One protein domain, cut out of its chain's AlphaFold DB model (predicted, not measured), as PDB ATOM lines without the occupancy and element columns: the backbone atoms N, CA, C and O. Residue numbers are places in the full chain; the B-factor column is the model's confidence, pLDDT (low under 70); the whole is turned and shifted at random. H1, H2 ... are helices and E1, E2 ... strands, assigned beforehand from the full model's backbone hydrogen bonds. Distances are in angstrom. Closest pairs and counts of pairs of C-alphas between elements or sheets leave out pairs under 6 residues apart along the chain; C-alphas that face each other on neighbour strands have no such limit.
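What this domain is: This is residues 30 to 132 and 171 to 178 of the 233 residues of an uncharacterized protein of Proteobacteria bacterium (UniProt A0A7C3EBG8). A strongly twisted sheet of four strands has helices over one face: H3 crosses the strands, while H1 packs near E4 and H2 near E1. The other face has no named helix, and the short strand E5, beyond a cut, lies off that face near E4. The 111 printed residues include H1 to H4, then E1 to E5; the class is mixed, and the antiparallel sheet runs E1, E2, E3, E4. The whole is compact, with a radius of gyration of the C-alphas of 13.4 A and spans of 37 by 32 by 22 A.

Where its parts are: H1, residues 30 to 35, begins at C-alpha (141.920, 150.777, 117.286). H2 is residues 40 to 49, H3 residues 53 to 63, 15.3 A long, and H4 residues 65 to 69. E1, residues 73 to 80, is 20.4 A long and bends by 60 degrees at residue 76. E2 is residues 89 to 95, E3 residues 104 to 111, 21.8 A, and E4 residues 114 to 121, 23.2 A. E5, residues 175 to 177, ends at C-alpha (135.273, 167.039, 141.273).

How they stand to each other: E1 to E4 form a meander, each strand the antiparallel neighbour of the one before: N 75 and O 93 are 2.8 A apart, N 92 and O 106 2.8 A, N 107 and O 118 2.9 A. With H1, H2 and H3 on one face, the sheet makes two layers. H3 runs across the strands at a height of 7.9 A; its closest C-alphas to E1 are Glu 57 and Val 74, 5.6 A. H3 and H4 touch only at the corner, at C-alphas 61 and 68, 5.0 A. H1, H3 and H4 have every O i to N i+4 pair within hydrogen-bond range, H2 4 of 6.

The domain as a whole: Residues 133 to 170 are not printed; C-alphas 132 and 171 are 19.9 A apart. E5 pairs with no named strand. Of the links printed whole, none is long. No printed residue is under 70 in pLDDT.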
ATOM      1  N   LEU A  30     143.224 151.041 116.698       96.00
ATOM      2  CA  LEU A  30     141.920 150.777 117.286       96.00
ATOM      3  C   LEU A  30     141.580 149.278 117.287       96.00
ATOM      4  O   LEU A  30     141.319 148.722 118.356       96.00
ATOM      5  N   ASP A  31     141.673 148.601 116.136       95.38
ATOM      6  CA  ASP A  31     141.363 147.164 116.024       95.38
ATOM      7  C   ASP A  31     142.235 146.298 116.948       95.38
ATOM      8  O   ASP A  31     141.801 145.254 117.447       95.38
ATOM      9  N   GLU A  32     143.499 146.680 117.139       95.88
ATOM     10  CA  GLU A  32     144.425 145.985 118.034       95.88
ATOM     11  C   GLU A  32     144.087 146.252 119.506       95.88
ATOM     12  O   GLU A  32     143.975 145.311 120.297       95.88
ATOM     13  N   ALA A  33     143.830 147.510 119.871       96.50
ATOM     14  CA  ALA A  33     143.418 147.900 121.218       96.50
ATOM     15  C   ALA A  33     142.103 147.225 121.660       96.50
ATOM     16  O   ALA A  33     141.969 146.790 122.813       96.50
ATOM     17  N   GLU A  34     141.143 147.081 120.743       96.19
ATOM     18  CA  GLU A  34     139.862 146.404 120.973       96.19
ATOM     19  C   GLU A  34     140.000 144.889 121.172       96.19
ATOM     20  O   GLU A  34     139.157 144.275 121.831       96.19
ATOM     21  N   LYS A  35     141.087 144.266 120.713       95.69
ATOM     22  CA  LYS A  35     141.348 142.831 120.942       95.69
ATOM     23  C   LYS A  35     142.107 142.561 122.238       95.69
ATOM     24  O   LYS A  35     141.942 141.497 122.831       95.69
ATOM     25  N   LEU A  36     142.922 143.509 122.700       96.44
ATOM     26  CA  LEU A  36     143.747 143.344 123.901       96.44
ATOM     27  C   LEU A  36     142.945 143.484 125.198       96.44
ATOM     28  O   LEU A  36     142.042 144.313 125.298       96.44
ATOM     29  N   SER A  37     143.301 142.730 126.237       97.25
ATOM     30  CA  SER A  37     142.783 143.011 127.580       97.25
ATOM     31  C   SER A  37     143.496 144.225 128.183       97.25
ATOM     32  O   SER A  37     144.721 144.326 128.113       97.25
ATOM     33  N   TRP A  38     142.733 145.146 128.778       97.94
ATOM     34  CA  TRP A  38     143.258 146.342 129.448       97.94
ATOM     35  C   TRP A  38     143.350 146.100 130.953       97.94
ATOM     36  O   TRP A  38     142.596 146.654 131.750       97.94
ATOM     37  N   ASP A  39     144.254 145.206 131.335       98.00
ATOM     38  CA  ASP A  39     144.544 144.876 132.725       98.00
ATOM     39  C   ASP A  39     146.044 144.952 133.017       98.00
ATOM     40  O   ASP A  39     146.889 144.986 132.118       98.00
ATOM     41  N   THR A  40     146.388 144.982 134.302       97.88
ATOM     42  CA  THR A  40     147.776 145.138 134.755       97.88
ATOM     43  C   THR A  40     148.713 144.023 134.280       97.88
ATOM     44  O   THR A  40     149.914 144.269 134.159       97.88
ATOM     45  N   GLN A  41     148.199 142.833 133.943       98.00
ATOM     46  CA  GLN A  41     149.004 141.730 133.401       98.00
ATOM     47  C   GLN A  41     149.455 142.009 131.959       98.00
ATOM     48  O   GLN A  41     150.513 141.538 131.541       98.00
ATOM     49  N   ASN A  42     148.698 142.826 131.224       97.75
ATOM     50  CA  ASN A  42     148.954 143.182 129.829       97.75
ATOM     51  C   ASN A  42     149.610 144.563 129.643       97.75
ATOM     52  O   ASN A  42     149.764 145.020 128.508       97.75
ATOM     53  N   ILE A  43     150.069 145.224 130.717       97.81
ATOM     54  CA  ILE A  43     150.663 146.573 130.630       97.81
ATOM     55  C   ILE A  43     151.844 146.654 129.650       97.81
ATOM     56  O   ILE A  43     152.016 147.663 128.970       97.81
ATOM     57  N   GLY A  44     152.660 145.597 129.555       98.06
ATOM     58  CA  GLY A  44     153.784 145.542 128.617       98.06
ATOM     59  C   GLY A  44     153.331 145.535 127.157       98.06
ATOM     60  O   GLY A  44     153.912 146.239 126.336       98.06
ATOM     61  N   VAL A  45     152.258 144.799 126.855       97.94
ATOM     62  CA  VAL A  45     151.674 144.716 125.508       97.94
ATOM     63  C   VAL A  45     151.014 146.041 125.135       97.94
ATOM     64  O   VAL A  45     151.260 146.557 124.052       97.94
ATOM     65  N   LEU A  46     150.262 146.654 126.055       97.69
ATOM     66  CA  LEU A  46     149.664 147.972 125.823       97.69
ATOM     67  C   LEU A  46     150.719 149.066 125.611       97.69
ATOM     68  O   LEU A  46     150.578 149.892 124.716       97.69
ATOM     69  N   LYS A  47     151.818 149.051 126.372       98.06
ATOM     70  CA  LYS A  47     152.947 149.966 126.136       98.06
ATOM     71  C   LYS A  47     153.639 149.718 124.795       98.06
ATOM     72  O   LYS A  47     154.152 150.662 124.206       98.06
ATOM     73  N   ALA A  48     153.666 148.474 124.319       97.69
ATOM     74  CA  ALA A  48     154.191 148.147 122.996       97.69
ATOM     75  C   ALA A  48     153.248 148.589 121.864       97.69
ATOM     76  O   ALA A  48     153.740 148.959 120.802       97.69
ATOM     77  N   LEU A  49     151.930 148.595 122.102       97.62
ATOM     78  CA  LEU A  49     150.926 149.139 121.179       97.62
ATOM     79  C   LEU A  49     150.983 150.674 121.105       97.62
ATOM     80  O   LEU A  49     150.814 151.258 120.038       97.62
ATOM     81  N   PHE A  50     151.287 151.329 122.228       98.06
ATOM     82  CA  PHE A  50     151.418 152.785 122.338       98.06
ATOM     83  C   PHE A  50     152.857 153.207 122.678       98.06
ATOM     84  O   PHE A  50     153.098 153.773 123.748       98.06
ATOM     85  N   PRO A  51     153.843 152.950 121.799       97.56
ATOM     86  CA  PRO A  51     155.253 153.170 122.114       97.56
ATOM     87  C   PRO A  51     155.633 154.653 122.187       97.56
ATOM     88  O   PRO A  51     156.680 155.008 122.731       97.56
ATOM     89  N   ASN A  52     154.837 155.538 121.584       98.12
ATOM     90  CA  ASN A  52     155.135 156.959 121.521       98.12
ATOM     91  C   ASN A  52     153.871 157.824 121.407       98.12
ATOM     92  O   ASN A  52     152.740 157.359 121.281       98.12
ATOM     93  N   ARG A  53     154.096 159.135 121.440       97.81
ATOM     94  CA  ARG A  53     153.044 160.146 121.347       97.81
ATOM     95  C   ARG A  53     152.259 160.071 120.034       97.81
ATOM     96  O   ARG A  53     151.051 160.255 120.056       97.81
ATOM     97  N   THR A  54     152.928 159.793 118.914       97.75
ATOM     98  CA  THR A  54     152.292 159.714 117.592       97.75
ATOM     99  C   THR A  54     151.318 158.542 117.521       97.75
ATOM    100  O   THR A  54     150.200 158.737 117.070       97.75
ATOM    101  N   SER A  55     151.688 157.361 118.032       98.12
ATOM    102  CA  SER A  55     150.763 156.216 118.097       98.12
ATOM    103  C   SER A  55     149.532 156.507 118.954       98.12
ATOM    104  O   SER A  55     148.426 156.142 118.573       98.12
ATOM    105  N   VAL A  56     149.702 157.205 120.083       98.38
ATOM    106  CA  VAL A  56     148.568 157.606 120.930       98.38
ATOM    107  C   VAL A  56     147.685 158.621 120.215       98.38
ATOM    108  O   VAL A  56     146.469 158.512 120.274       98.38
ATOM    109  N   GLU A  57     148.276 159.586 119.512       97.88
ATOM    110  CA  GLU A  57     147.519 160.568 118.738       97.88
ATOM    111  C   GLU A  57     146.698 159.905 117.624       97.88
ATOM    112  O   GLU A  57     145.501 160.169 117.530       97.88
ATOM    113  N   THR A  58     147.304 159.008 116.837       97.00
ATOM    114  CA  THR A  58     146.600 158.226 115.808       97.00
ATOM    115  C   THR A  58     145.453 157.426 116.415       97.00
ATOM    116  O   THR A  58     144.323 157.549 115.956       97.00
ATOM    117  N   PHE A  59     145.713 156.679 117.489       98.00
ATOM    118  CA  PHE A  59     144.684 155.902 118.176       98.00
ATOM    119  C   PHE A  59     143.525 156.773 118.676       98.00
ATOM    120  O   PHE A  59     142.367 156.457 118.437       98.00
ATOM    121  N   LEU A  60     143.806 157.900 119.336       97.62
ATOM    122  CA  LEU A  60     142.752 158.773 119.859       97.62
ATOM    123  C   LEU A  60     141.890 159.386 118.749       97.62
ATOM    124  O   LEU A  60     140.689 159.543 118.946       97.62
ATOM    125  N   LYS A  61     142.477 159.698 117.591       96.19
ATOM    126  CA  LYS A  61     141.753 160.185 116.407       96.19
ATOM    127  C   LYS A  61     140.873 159.110 115.766       96.19
ATOM    128  O   LYS A  61     139.808 159.437 115.251       96.19
ATOM    129  N   GLU A  62     141.290 157.843 115.829       96.00
ATOM    130  CA  GLU A  62     140.467 156.698 115.413       96.00
ATOM    131  C   GLU A  62     139.283 156.473 116.372       96.00
ATOM    132  O   GLU A  62     138.177 156.195 115.914       96.00
ATOM    133  N   VAL A  63     139.491 156.631 117.688       95.81
ATOM    134  CA  VAL A  63     138.432 156.453 118.703       95.81
ATOM    135  C   VAL A  63     137.444 157.631 118.721       95.81
ATOM    136  O   VAL A  63     136.241 157.415 118.862       95.81
ATOM    137  N   ASP A  64     137.923 158.871 118.582       95.50
ATOM    138  CA  ASP A  64     137.100 160.088 118.552       95.50
ATOM    139  C   ASP A  64     137.411 160.940 117.305       95.50
ATOM    140  O   ASP A  64     138.322 161.779 117.325       95.50
ATOM    141  N   PRO A  65     136.618 160.800 116.225       92.81
ATOM    142  CA  PRO A  65     136.793 161.571 114.994       92.81
ATOM    143  C   PRO A  65     136.683 163.095 115.165       92.81
ATOM    144  O   PRO A  65     137.124 163.844 114.290       92.81
ATOM    145  N   VAL A  66     136.123 163.595 116.278       94.00
ATOM    146  CA  VAL A  66     136.114 165.038 116.577       94.00
ATOM    147  C   VAL A  66     137.538 165.546 116.817       94.00
ATOM    148  O   VAL A  66     137.849 166.684 116.459       94.00
ATOM    149  N   LEU A  67     138.420 164.712 117.376       93.31
ATOM    150  CA  LEU A  67     139.834 165.044 117.563       93.31
ATOM    151  C   LEU A  67     140.573 165.150 116.230       93.31
ATOM    152  O   LEU A  67     141.439 166.013 116.094       93.31
ATOM    153  N   GLU A  68     140.213 164.320 115.250       92.75
ATOM    154  CA  GLU A  68     140.764 164.406 113.895       92.75
ATOM    155  C   GLU A  68     140.335 165.708 113.218       92.75
ATOM    156  O   GLU A  68     141.179 166.477 112.759       92.75
ATOM    157  N   ALA A  69     139.037 166.020 113.249       91.25
ATOM    158  CA  ALA A  69     138.504 167.251 112.665       91.25
ATOM    159  C   ALA A  69     139.071 168.529 113.313       91.25
ATOM    160  O   ALA A  69     139.173 169.564 112.658       91.25
ATOM    161  N   ALA A  70     139.433 168.466 114.598       90.88
ATOM    162  CA  ALA A  70     140.050 169.569 115.330       90.88
ATOM    163  C   ALA A  70     141.580 169.647 115.162       90.88
ATOM    164  O   ALA A  70     142.205 170.508 115.781       90.88
ATOM    165  N   GLU A  71     142.188 168.736 114.391       93.00
ATOM    166  CA  GLU A  71     143.644 168.555 114.302       93.00
ATOM    167  C   GLU A  71     144.311 168.475 115.688       93.00
ATOM    168  O   GLU A  71     145.402 169.010 115.923       93.00
ATOM    169  N   ALA A  72     143.628 167.825 116.635       94.88
ATOM    170  CA  ALA A  72     144.041 167.792 118.026       94.88
ATOM    171  C   ALA A  72     145.397 167.094 118.176       94.88
ATOM    172  O   ALA A  72     145.675 166.085 117.520       94.88
ATOM    173  N   ARG A  73     146.239 167.630 119.064       97.25
ATOM    174  CA  ARG A  73     147.595 167.115 119.297       97.25
ATOM    175  C   ARG A  73     147.745 166.556 120.695       97.25
ATOM    176  O   ARG A  73     147.346 167.204 121.665       97.25
ATOM    177  N   VAL A  74     148.391 165.401 120.808       98.06
ATOM    178  CA  VAL A  74     148.771 164.845 122.114       98.06
ATOM    179  C   VAL A  74     150.013 165.578 122.626       98.06
ATOM    180  O   VAL A  74     150.951 165.828 121.868       98.06
ATOM    181  N   GLY A  75     150.040 165.930 123.911       98.06
ATOM    182  CA  GLY A  75     151.237 166.416 124.600       98.06
ATOM    183  C   GLY A  75     151.988 165.266 125.263       98.06
ATOM    184  O   GLY A  75     152.937 164.716 124.708       98.06
ATOM    185  N   GLU A  76     151.527 164.906 126.453       98.44
ATOM    186  CA  GLU A  76     151.997 163.791 127.279       98.44
ATOM    187  C   GLU A  76     150.902 162.725 127.425       98.44
ATOM    188  O   GLU A  76     149.715 163.062 127.383       98.44
ATOM    189  N   TYR A  77     151.295 161.466 127.635       98.69
ATOM    190  CA  TYR A  77     150.381 160.346 127.872       98.69
ATOM    191  C   TYR A  77     150.929 159.378 128.933       98.69
ATOM    192  O   TYR A  77     152.141 159.304 129.145       98.69
ATOM    193  N   GLU A  78     150.042 158.625 129.584       98.38
ATOM    194  CA  GLU A  78     150.385 157.576 130.546       98.38
ATOM    195  C   GLU A  78     149.378 156.421 130.476       98.38
ATOM    196  O   GLU A  78     148.182 156.649 130.344       98.38
ATOM    197  N   ILE A  79     149.858 155.180 130.600       98.38
ATOM    198  CA  ILE A  79     149.013 153.992 130.799       98.38
ATOM    199  C   ILE A  79     149.132 153.577 132.257       98.38
ATOM    200  O   ILE A  79     150.240 153.291 132.729       98.38
ATOM    201  N   THR A  80     148.011 153.556 132.967       97.38
ATOM    202  CA  THR A  80     148.014 153.505 134.426       97.38
ATOM    203  C   THR A  80     146.732 152.869 134.957       97.38
ATOM    204  O   THR A  80     145.721 152.921 134.283       97.38
ATOM    205  N   ASN A  81     146.776 152.252 136.139       97.19
ATOM    206  CA  ASN A  81     145.584 151.810 136.877       97.19
ATOM    207  C   ASN A  81     145.177 152.947 137.828       97.19
ATOM    208  O   ASN A  81     145.871 153.156 138.832       97.19
ATOM    209  N   LEU A  82     144.162 153.738 137.467       96.31
ATOM    210  CA  LEU A  82     143.672 154.872 138.260       96.31
ATOM    211  C   LEU A  82     142.873 154.401 139.474       96.31
ATOM    212  O   LEU A  82     143.129 154.850 140.586       96.31
ATOM    213  N   GLY A  83     141.933 153.477 139.253       95.69
ATOM    214  CA  GLY A  83     140.971 153.012 140.258       95.69
ATOM    215  C   GLY A  83     141.492 151.931 141.208       95.69
ATOM    216  O   GLY A  83     140.724 151.409 142.014       95.69
ATOM    217  N   ASN A  84     142.762 151.543 141.080       96.25
ATOM    218  CA  ASN A  84     143.377 150.410 141.775       96.25
ATOM    219  C   ASN A  84     142.591 149.083 141.658       96.25
ATOM    220  O   ASN A  84     142.609 148.251 142.562       96.25
ATOM    221  N   ASP A  85     141.906 148.852 140.540       96.19
ATOM    222  CA  ASP A  85     141.015 147.695 140.356       96.19
ATOM    223  C   ASP A  85     141.587 146.622 139.413       96.19
ATOM    224  O   ASP A  85     140.936 145.626 139.091       96.19
ATOM    225  N   GLY A  86     142.832 146.823 138.980       96.94
ATOM    226  CA  GLY A  86     143.547 145.934 138.077       96.94
ATOM    227  C   GLY A  86     143.253 146.207 136.604       96.94
ATOM    228  O   GLY A  86     143.869 145.552 135.760       96.94
ATOM    229  N   LYS A  87     142.370 147.160 136.290       97.56
ATOM    230  CA  LYS A  87     142.178 147.689 134.941       97.56
ATOM    231  C   LYS A  87     143.152 148.829 134.679       97.56
ATOM    232  O   LYS A  87     143.737 149.404 135.593       97.56
ATOM    233  N   LEU A  88     143.447 149.027 133.403       98.06
ATOM    234  CA  LEU A  88     144.320 150.091 132.938       98.06
ATOM    235  C   LEU A  88     143.499 151.086 132.137       98.06
ATOM    236  O   LEU A  88     142.648 150.696 131.342       98.06
ATOM    237  N   GLU A  89     143.845 152.352 132.287       98.06
ATOM    238  CA  GLU A  89     143.376 153.464 131.488       98.06
ATOM    239  C   GLU A  89     144.555 154.081 130.725       98.06
ATOM    240  O   GLU A  89     145.694 154.104 131.205       98.06
ATOM    241  N   LEU A  90     144.278 154.615 129.536       98.44
ATOM    242  CA  LEU A  90     145.199 155.474 128.795       98.44
ATOM    243  C   LEU A  90     144.800 156.928 129.033       98.44
ATOM    244  O   LEU A  90     143.743 157.370 128.592       98.44
ATOM    245  N   LEU A  91     145.666 157.683 129.696       98.50
ATOM    246  CA  LEU A  91     145.503 159.107 129.934       98.50
ATOM    247  C   LEU A  91     146.339 159.887 128.926       98.50
ATOM    248  O   LEU A  91     147.499 159.550 128.698       98.50
ATOM    249  N   ALA A  92     145.786 160.955 128.358       98.56
ATOM    250  CA  ALA A  92     146.494 161.817 127.421       98.56
ATOM    251  C   ALA A  92     146.095 163.284 127.588       98.56
ATOM    252  O   ALA A  92     144.918 163.638 127.633       98.56
ATOM    253  N   THR A  93     147.092 164.161 127.638       98.50
ATOM    254  CA  THR A  93     146.879 165.610 127.567       98.50
ATOM    255  C   THR A  93     146.759 166.033 126.107       98.50
ATOM    256  O   THR A  93     147.574 165.632 125.278       98.50
ATOM    257  N   ILE A  94     145.755 166.847 125.783       97.69
ATOM    258  CA  ILE A  94     145.404 167.204 124.404       97.69
ATOM    259  C   ILE A  94     145.352 168.720 124.226       97.69
ATOM    260  O   ILE A  94     144.750 169.434 125.037       97.69
ATOM    261  N   ASP A  95     145.959 169.212 123.146       96.25
ATOM    262  CA  ASP A  95     145.711 170.545 122.601       96.25
ATOM    263  C   ASP A  95     144.641 170.432 121.519       96.25
ATOM    264  O   ASP A  95     144.926 170.115 120.366       96.25
ATOM    265  N   VAL A  96     143.394 170.678 121.915       89.25
ATOM    266  CA  VAL A  96     142.247 170.730 120.993       89.25
ATOM    267  C   VAL A  96     142.167 172.095 120.297       89.25
ATOM    268  O   VAL A  96     141.419 172.276 119.347       89.25
ATOM    269  N   SER A  97     142.899 173.098 120.790       84.88
ATOM    270  CA  SER A  97     142.787 174.484 120.321       84.88
ATOM    271  C   SER A  97     143.819 174.881 119.269       84.88
ATOM    272  O   SER A  97     143.722 175.982 118.730       84.88
ATOM    273  N   GLY A  98     144.834 174.045 119.036       86.69
ATOM    274  CA  GLY A  98     145.976 174.354 118.174       86.69
ATOM    275  C   GLY A  98     146.850 175.504 118.689       86.69
ATOM    276  O   GLY A  98     147.627 176.078 117.927       86.69
ATOM    277  N   ARG A  99     146.724 175.888 119.968       86.50
ATOM    278  CA  ARG A  99     147.422 177.054 120.551       86.50
ATOM    279  C   ARG A  99     148.819 176.730 121.079       86.50
ATOM    280  O   ARG A  99     149.466 177.606 121.654       86.50
ATOM    281  N   GLY A 100     149.284 175.495 120.905       89.38
ATOM    282  CA  GLY A 100     150.604 175.046 121.338       89.38
ATOM    283  C   GLY A 100     150.679 174.706 122.827       89.38
ATOM    284  O   GLY A 100     151.772 174.674 123.386       89.38
ATOM    285  N   PHE A 101     149.540 174.467 123.484       91.19
ATOM    286  CA  PHE A 101     149.497 173.957 124.855       91.19
ATOM    287  C   PHE A 101     148.286 173.047 125.063       91.19
ATOM    288  O   PHE A 101     147.198 173.303 124.553       91.19
ATOM    289  N   THR A 102     148.471 171.993 125.847       96.25
ATOM    290  CA  THR A 102     147.427 171.017 126.151       96.25
ATOM    291  C   THR A 102     146.512 171.541 127.250       96.25
ATOM    292  O   THR A 102     146.977 171.954 128.304       96.25
ATOM    293  N   ASN A 103     145.202 171.553 127.030       94.44
ATOM    294  CA  ASN A 103     144.221 172.097 127.982       94.44
ATOM    295  C   ASN A 103     143.048 171.144 128.242       94.44
ATOM    296  O   ASN A 103     142.058 171.528 128.864       94.44
ATOM    297  N   SER A 104     143.140 169.923 127.728       96.56
ATOM    298  CA  SER A 104     142.197 168.843 127.982       96.56
ATOM    299  C   SER A 104     142.963 167.613 128.447       96.56
ATOM    300  O   SER A 104     144.068 167.364 127.967       96.56
ATOM    301  N   LEU A 105     142.379 166.851 129.363       97.81
ATOM    302  CA  LEU A 105     142.811 165.504 129.707       97.81
ATOM    303  C   LEU A 105     141.760 164.538 129.166       97.81
ATOM    304  O   LEU A 105     140.585 164.655 129.516       97.81
ATOM    305  N   LEU A 106     142.183 163.616 128.312       97.44
ATOM    306  CA  LEU A 106     141.380 162.478 127.891       97.44
ATOM    307  C   LEU A 106     141.809 161.244 128.656       97.44
ATOM    308  O   LEU A 106     142.998 161.051 128.911       97.44
ATOM    309  N   VAL A 107     140.830 160.414 128.978       97.50
ATOM    310  CA  VAL A 107     141.032 159.109 129.587       97.50
ATOM    311  C   VAL A 107     140.240 158.105 128.784       97.50
ATOM    312  O   VAL A 107     139.021 158.221 128.678       97.50
ATOM    313  N   VAL A 108     140.955 157.161 128.189       97.75
ATOM    314  CA  VAL A 108     140.372 156.020 127.498       97.75
ATOM    315  C   VAL A 108     140.384 154.845 128.455       97.75
ATOM    316  O   VAL A 108     141.417 154.542 129.054       97.75
ATOM    317  N   GLN A 109     139.249 154.177 128.572       97.19
ATOM    318  CA  GLN A 109     139.112 152.927 129.305       97.19
ATOM    319  C   GLN A 109     138.439 151.879 128.427       97.19
ATOM    320  O   GLN A 109     137.808 152.209 127.423       97.19
ATOM    321  N   LYS A 110     138.544 150.611 128.827       96.81
ATOM    322  CA  LYS A 110     137.848 149.511 128.163       96.81
ATOM    323  C   LYS A 110     136.788 148.907 129.076       96.81
ATOM    324  O   LYS A 110     137.118 148.246 130.061       96.81
ATOM    325  N   VAL A 111     135.523 149.073 128.706       94.94
ATOM    326  CA  VAL A 111     134.349 148.599 129.447       94.94
ATOM    327  C   VAL A 111     133.569 147.636 128.559       94.94
ATOM    328  O   VAL A 111     133.163 147.985 127.460       94.94
ATOM    329  N   ASN A 112     133.370 146.394 129.012       93.06
ATOM    330  CA  ASN A 112     132.609 145.370 128.274       93.06
ATOM    331  C   ASN A 112     133.041 145.188 126.800       93.06
ATOM    332  O   ASN A 112     132.205 145.020 125.920       93.06
ATOM    333  N   ASN A 113     134.355 145.199 126.541       91.75
ATOM    334  CA  ASN A 113     134.980 145.168 125.209       91.75
ATOM    335  C   ASN A 113     134.785 146.409 124.327       91.75
ATOM    336  O   ASN A 113     135.293 146.420 123.211       91.75
ATOM    337  N   THR A 114     134.157 147.465 124.829       94.88
ATOM    338  CA  THR A 114     134.059 148.758 124.149       94.88
ATOM    339  C   THR A 114     135.048 149.746 124.759       94.88
ATOM    340  O   THR A 114     135.323 149.702 125.958       94.88
ATOM    341  N   LEU A 115     135.619 150.616 123.927       96.56
ATOM    342  CA  LEU A 115     136.442 151.727 124.391       96.56
ATOM    343  C   LEU A 115     135.548 152.926 124.708       96.56
ATOM    344  O   LEU A 115     134.724 153.330 123.892       96.56
ATOM    345  N   GLU A 116     135.730 153.497 125.889       96.00
ATOM    346  CA  GLU A 116     135.006 154.682 126.340       96.00
ATOM    347  C   GLU A 116     135.988 155.816 126.615       96.00
ATOM    348  O   GLU A 116     137.091 155.585 127.118       96.00
ATOM    349  N   ILE A 117     135.577 157.048 126.304       95.69
ATOM    350  CA  ILE A 117     136.371 158.256 126.536       95.69
ATOM    351  C   ILE A 117     135.692 159.129 127.585       95.69
ATOM    352  O   ILE A 117     134.549 159.552 127.427       95.69
ATOM    353  N   SER A 118     136.457 159.483 128.611       95.81
ATOM    354  CA  SER A 118     136.153 160.574 129.533       95.81
ATOM    355  C   SER A 118     137.043 161.778 129.245       95.81
ATOM    356  O   SER A 118     138.228 161.635 128.942       95.81
ATOM    357  N   LYS A 119     136.483 162.987 129.366       95.50
ATOM    358  CA  LYS A 119     137.200 164.245 129.123       95.50
ATOM    359  C   LYS A 119     137.080 165.195 130.305       95.50
ATOM    360  O   LYS A 119     135.981 165.559 130.713       95.50
ATOM    361  N   LEU A 120     138.220 165.705 130.753       96.19
ATOM    362  CA  LEU A 120     138.314 166.870 131.624       96.19
ATOM    363  C   LEU A 120     138.958 168.038 130.876       96.19
ATOM    364  O   LEU A 120     139.793 167.850 129.995       96.19
ATOM    365  N   SER A 121     138.564 169.263 131.213       94.31
ATOM    366  CA  SER A 121     139.086 170.482 130.582       94.31
ATOM    367  C   SER A 121     139.653 171.437 131.629       94.31
ATOM    368  O   SER A 121     139.014 171.697 132.645       94.31
ATOM    369  N   ALA A 122     140.820 172.006 131.334       93.06
ATOM    370  CA  ALA A 122     141.492 173.062 132.088       93.06
ATOM    371  C   ALA A 122     141.471 174.365 131.259       93.06
ATOM    372  O   ALA A 122     142.460 174.747 130.628       93.06
ATOM    373  N   PRO A 123     140.318 175.051 131.148       87.88
ATOM    374  CA  PRO A 123     140.180 176.176 130.234       87.88
ATOM    375  C   PRO A 123     141.150 177.307 130.588       87.88
ATOM    376  O   PRO A 123     141.174 177.824 131.703       87.88
ATOM    377  N   GLY A 124     141.947 177.717 129.600       85.19
ATOM    378  CA  GLY A 124     142.880 178.834 129.739       85.19
ATOM    379  C   GLY A 124     144.153 178.521 130.527       85.19
ATOM    380  O   GLY A 124     144.943 179.443 130.735       85.19
ATOM    381  N   ILE A 125     144.390 177.269 130.934       90.06
ATOM    382  CA  ILE A 125     145.639 176.848 131.581       90.06
ATOM    383  C   ILE A 125     146.135 175.549 130.949       90.06
ATOM    384  O   ILE A 125     145.352 174.655 130.652       90.06
ATOM    385  N   GLY A 126     147.443 175.478 130.707       93.00
ATOM    386  CA  GLY A 126     148.072 174.267 130.201       93.00
ATOM    387  C   GLY A 126     148.177 173.182 131.275       93.00
ATOM    388  O   GLY A 126     148.446 173.484 132.438       93.00
ATOM    389  N   ILE A 127     147.992 171.929 130.880       96.00
ATOM    390  CA  ILE A 127     148.251 170.745 131.697       96.00
ATOM    391  C   ILE A 127     149.661 170.271 131.348       96.00
ATOM    392  O   ILE A 127     149.918 169.852 130.222       96.00
ATOM    393  N   TYR A 128     150.579 170.346 132.305       94.44
ATOM    394  CA  TYR A 128     151.983 169.984 132.112       94.44
ATOM    395  C   TYR A 128     152.382 168.923 133.126       94.44
ATOM    396  O   TYR A 128     151.917 168.986 134.264       94.44
ATOM    397  N   ASN A 129     153.291 168.019 132.749       96.69
ATOM    398  CA  ASN A 129     153.773 166.958 133.629       96.69
ATOM    399  C   ASN A 129     152.609 166.104 134.168       96.69
ATOM    400  O   ASN A 129     152.353 166.052 135.371       96.69
ATOM    401  N   LEU A 130     151.912 165.428 133.251       97.75
ATOM    402  CA  LEU A 130     150.780 164.530 133.473       97.75
ATOM    403  C   LEU A 130     151.040 163.557 134.623       97.75
ATOM    404  O   LEU A 130     150.177 163.361 135.470       97.75
ATOM    405  N   LYS A 131     152.255 163.010 134.714       97.12
ATOM    406  CA  LYS A 131     152.630 162.107 135.806       97.12
ATOM    407  C   LYS A 131     152.513 162.763 137.186       97.12
ATOM    408  O   LYS A 131     152.162 162.102 138.151       97.12
ATOM    409  N   SER A 132     152.801 164.059 137.291       96.81
ATOM    410  CA  SER A 132     152.623 164.826 138.535       96.81
ATOM    411  C   SER A 132     151.178 165.276 138.759       96.81
ATOM    412  O   SER A 132     150.847 165.706 139.862       96.81
ATOM    413  N   ASP A 171     135.708 157.230 139.314       91.31
ATOM    414  CA  ASP A 171     134.709 156.252 139.774       91.31
ATOM    415  C   ASP A 171     134.361 155.187 138.720       91.31
ATOM    416  O   ASP A 171     133.343 154.499 138.829       91.31
ATOM    417  N   LYS A 172     135.219 155.028 137.700       85.31
ATOM    418  CA  LYS A 172     135.040 154.163 136.514       85.31
ATOM    419  C   LYS A 172     133.928 154.600 135.559       85.31
ATOM    420  O   LYS A 172     133.966 154.220 134.393       85.31
ATOM    421  N   ALA A 173     132.947 155.376 136.013       87.25
ATOM    422  CA  ALA A 173     131.964 156.009 135.137       87.25
ATOM    423  C   ALA A 173     132.491 157.342 134.586       87.25
ATOM    424  O   ALA A 173     132.075 157.786 133.515       87.25
ATOM    425  N   GLY A 174     133.426 157.969 135.295       91.00
ATOM    426  CA  GLY A 174     134.145 159.138 134.831       91.00
ATOM    427  C   GLY A 174     134.884 159.840 135.960       91.00
ATOM    428  O   GLY A 174     135.252 159.247 136.974       91.00
ATOM    429  N   PHE A 175     135.106 161.136 135.756       95.50
ATOM    430  CA  PHE A 175     135.668 162.008 136.775       95.50
ATOM    431  C   PHE A 175     134.604 162.889 137.401       95.50
ATOM    432  O   PHE A 175     133.877 163.598 136.696       95.50
ATOM    433  N   HIS A 176     134.625 162.978 138.723       96.38
ATOM    434  CA  HIS A 176     133.888 163.989 139.470       96.38
ATOM    435  C   HIS A 176     134.843 164.837 140.301       96.38
ATOM    436  O   HIS A 176     135.885 164.389 140.775       96.38
ATOM    437  N   LYS A 177     134.492 166.113 140.456       97.56
ATOM    438  CA  LYS A 177     135.273 167.039 141.273       97.56
ATOM    439  C   LYS A 177     135.088 166.689 142.749       97.56
ATOM    440  O   LYS A 177     133.958 166.658 143.227       97.56
ATOM    441  N   ALA A 178     136.192 166.515 143.464       98.06
ATOM    442  CA  ALA A 178     136.219 166.009 144.833       98.06
ATOM    443  C   ALA A 178     136.973 166.930 145.812       98.06
ATOM    444  O   ALA A 178     137.406 166.489 146.870       98.06
TER     445      ALA A 178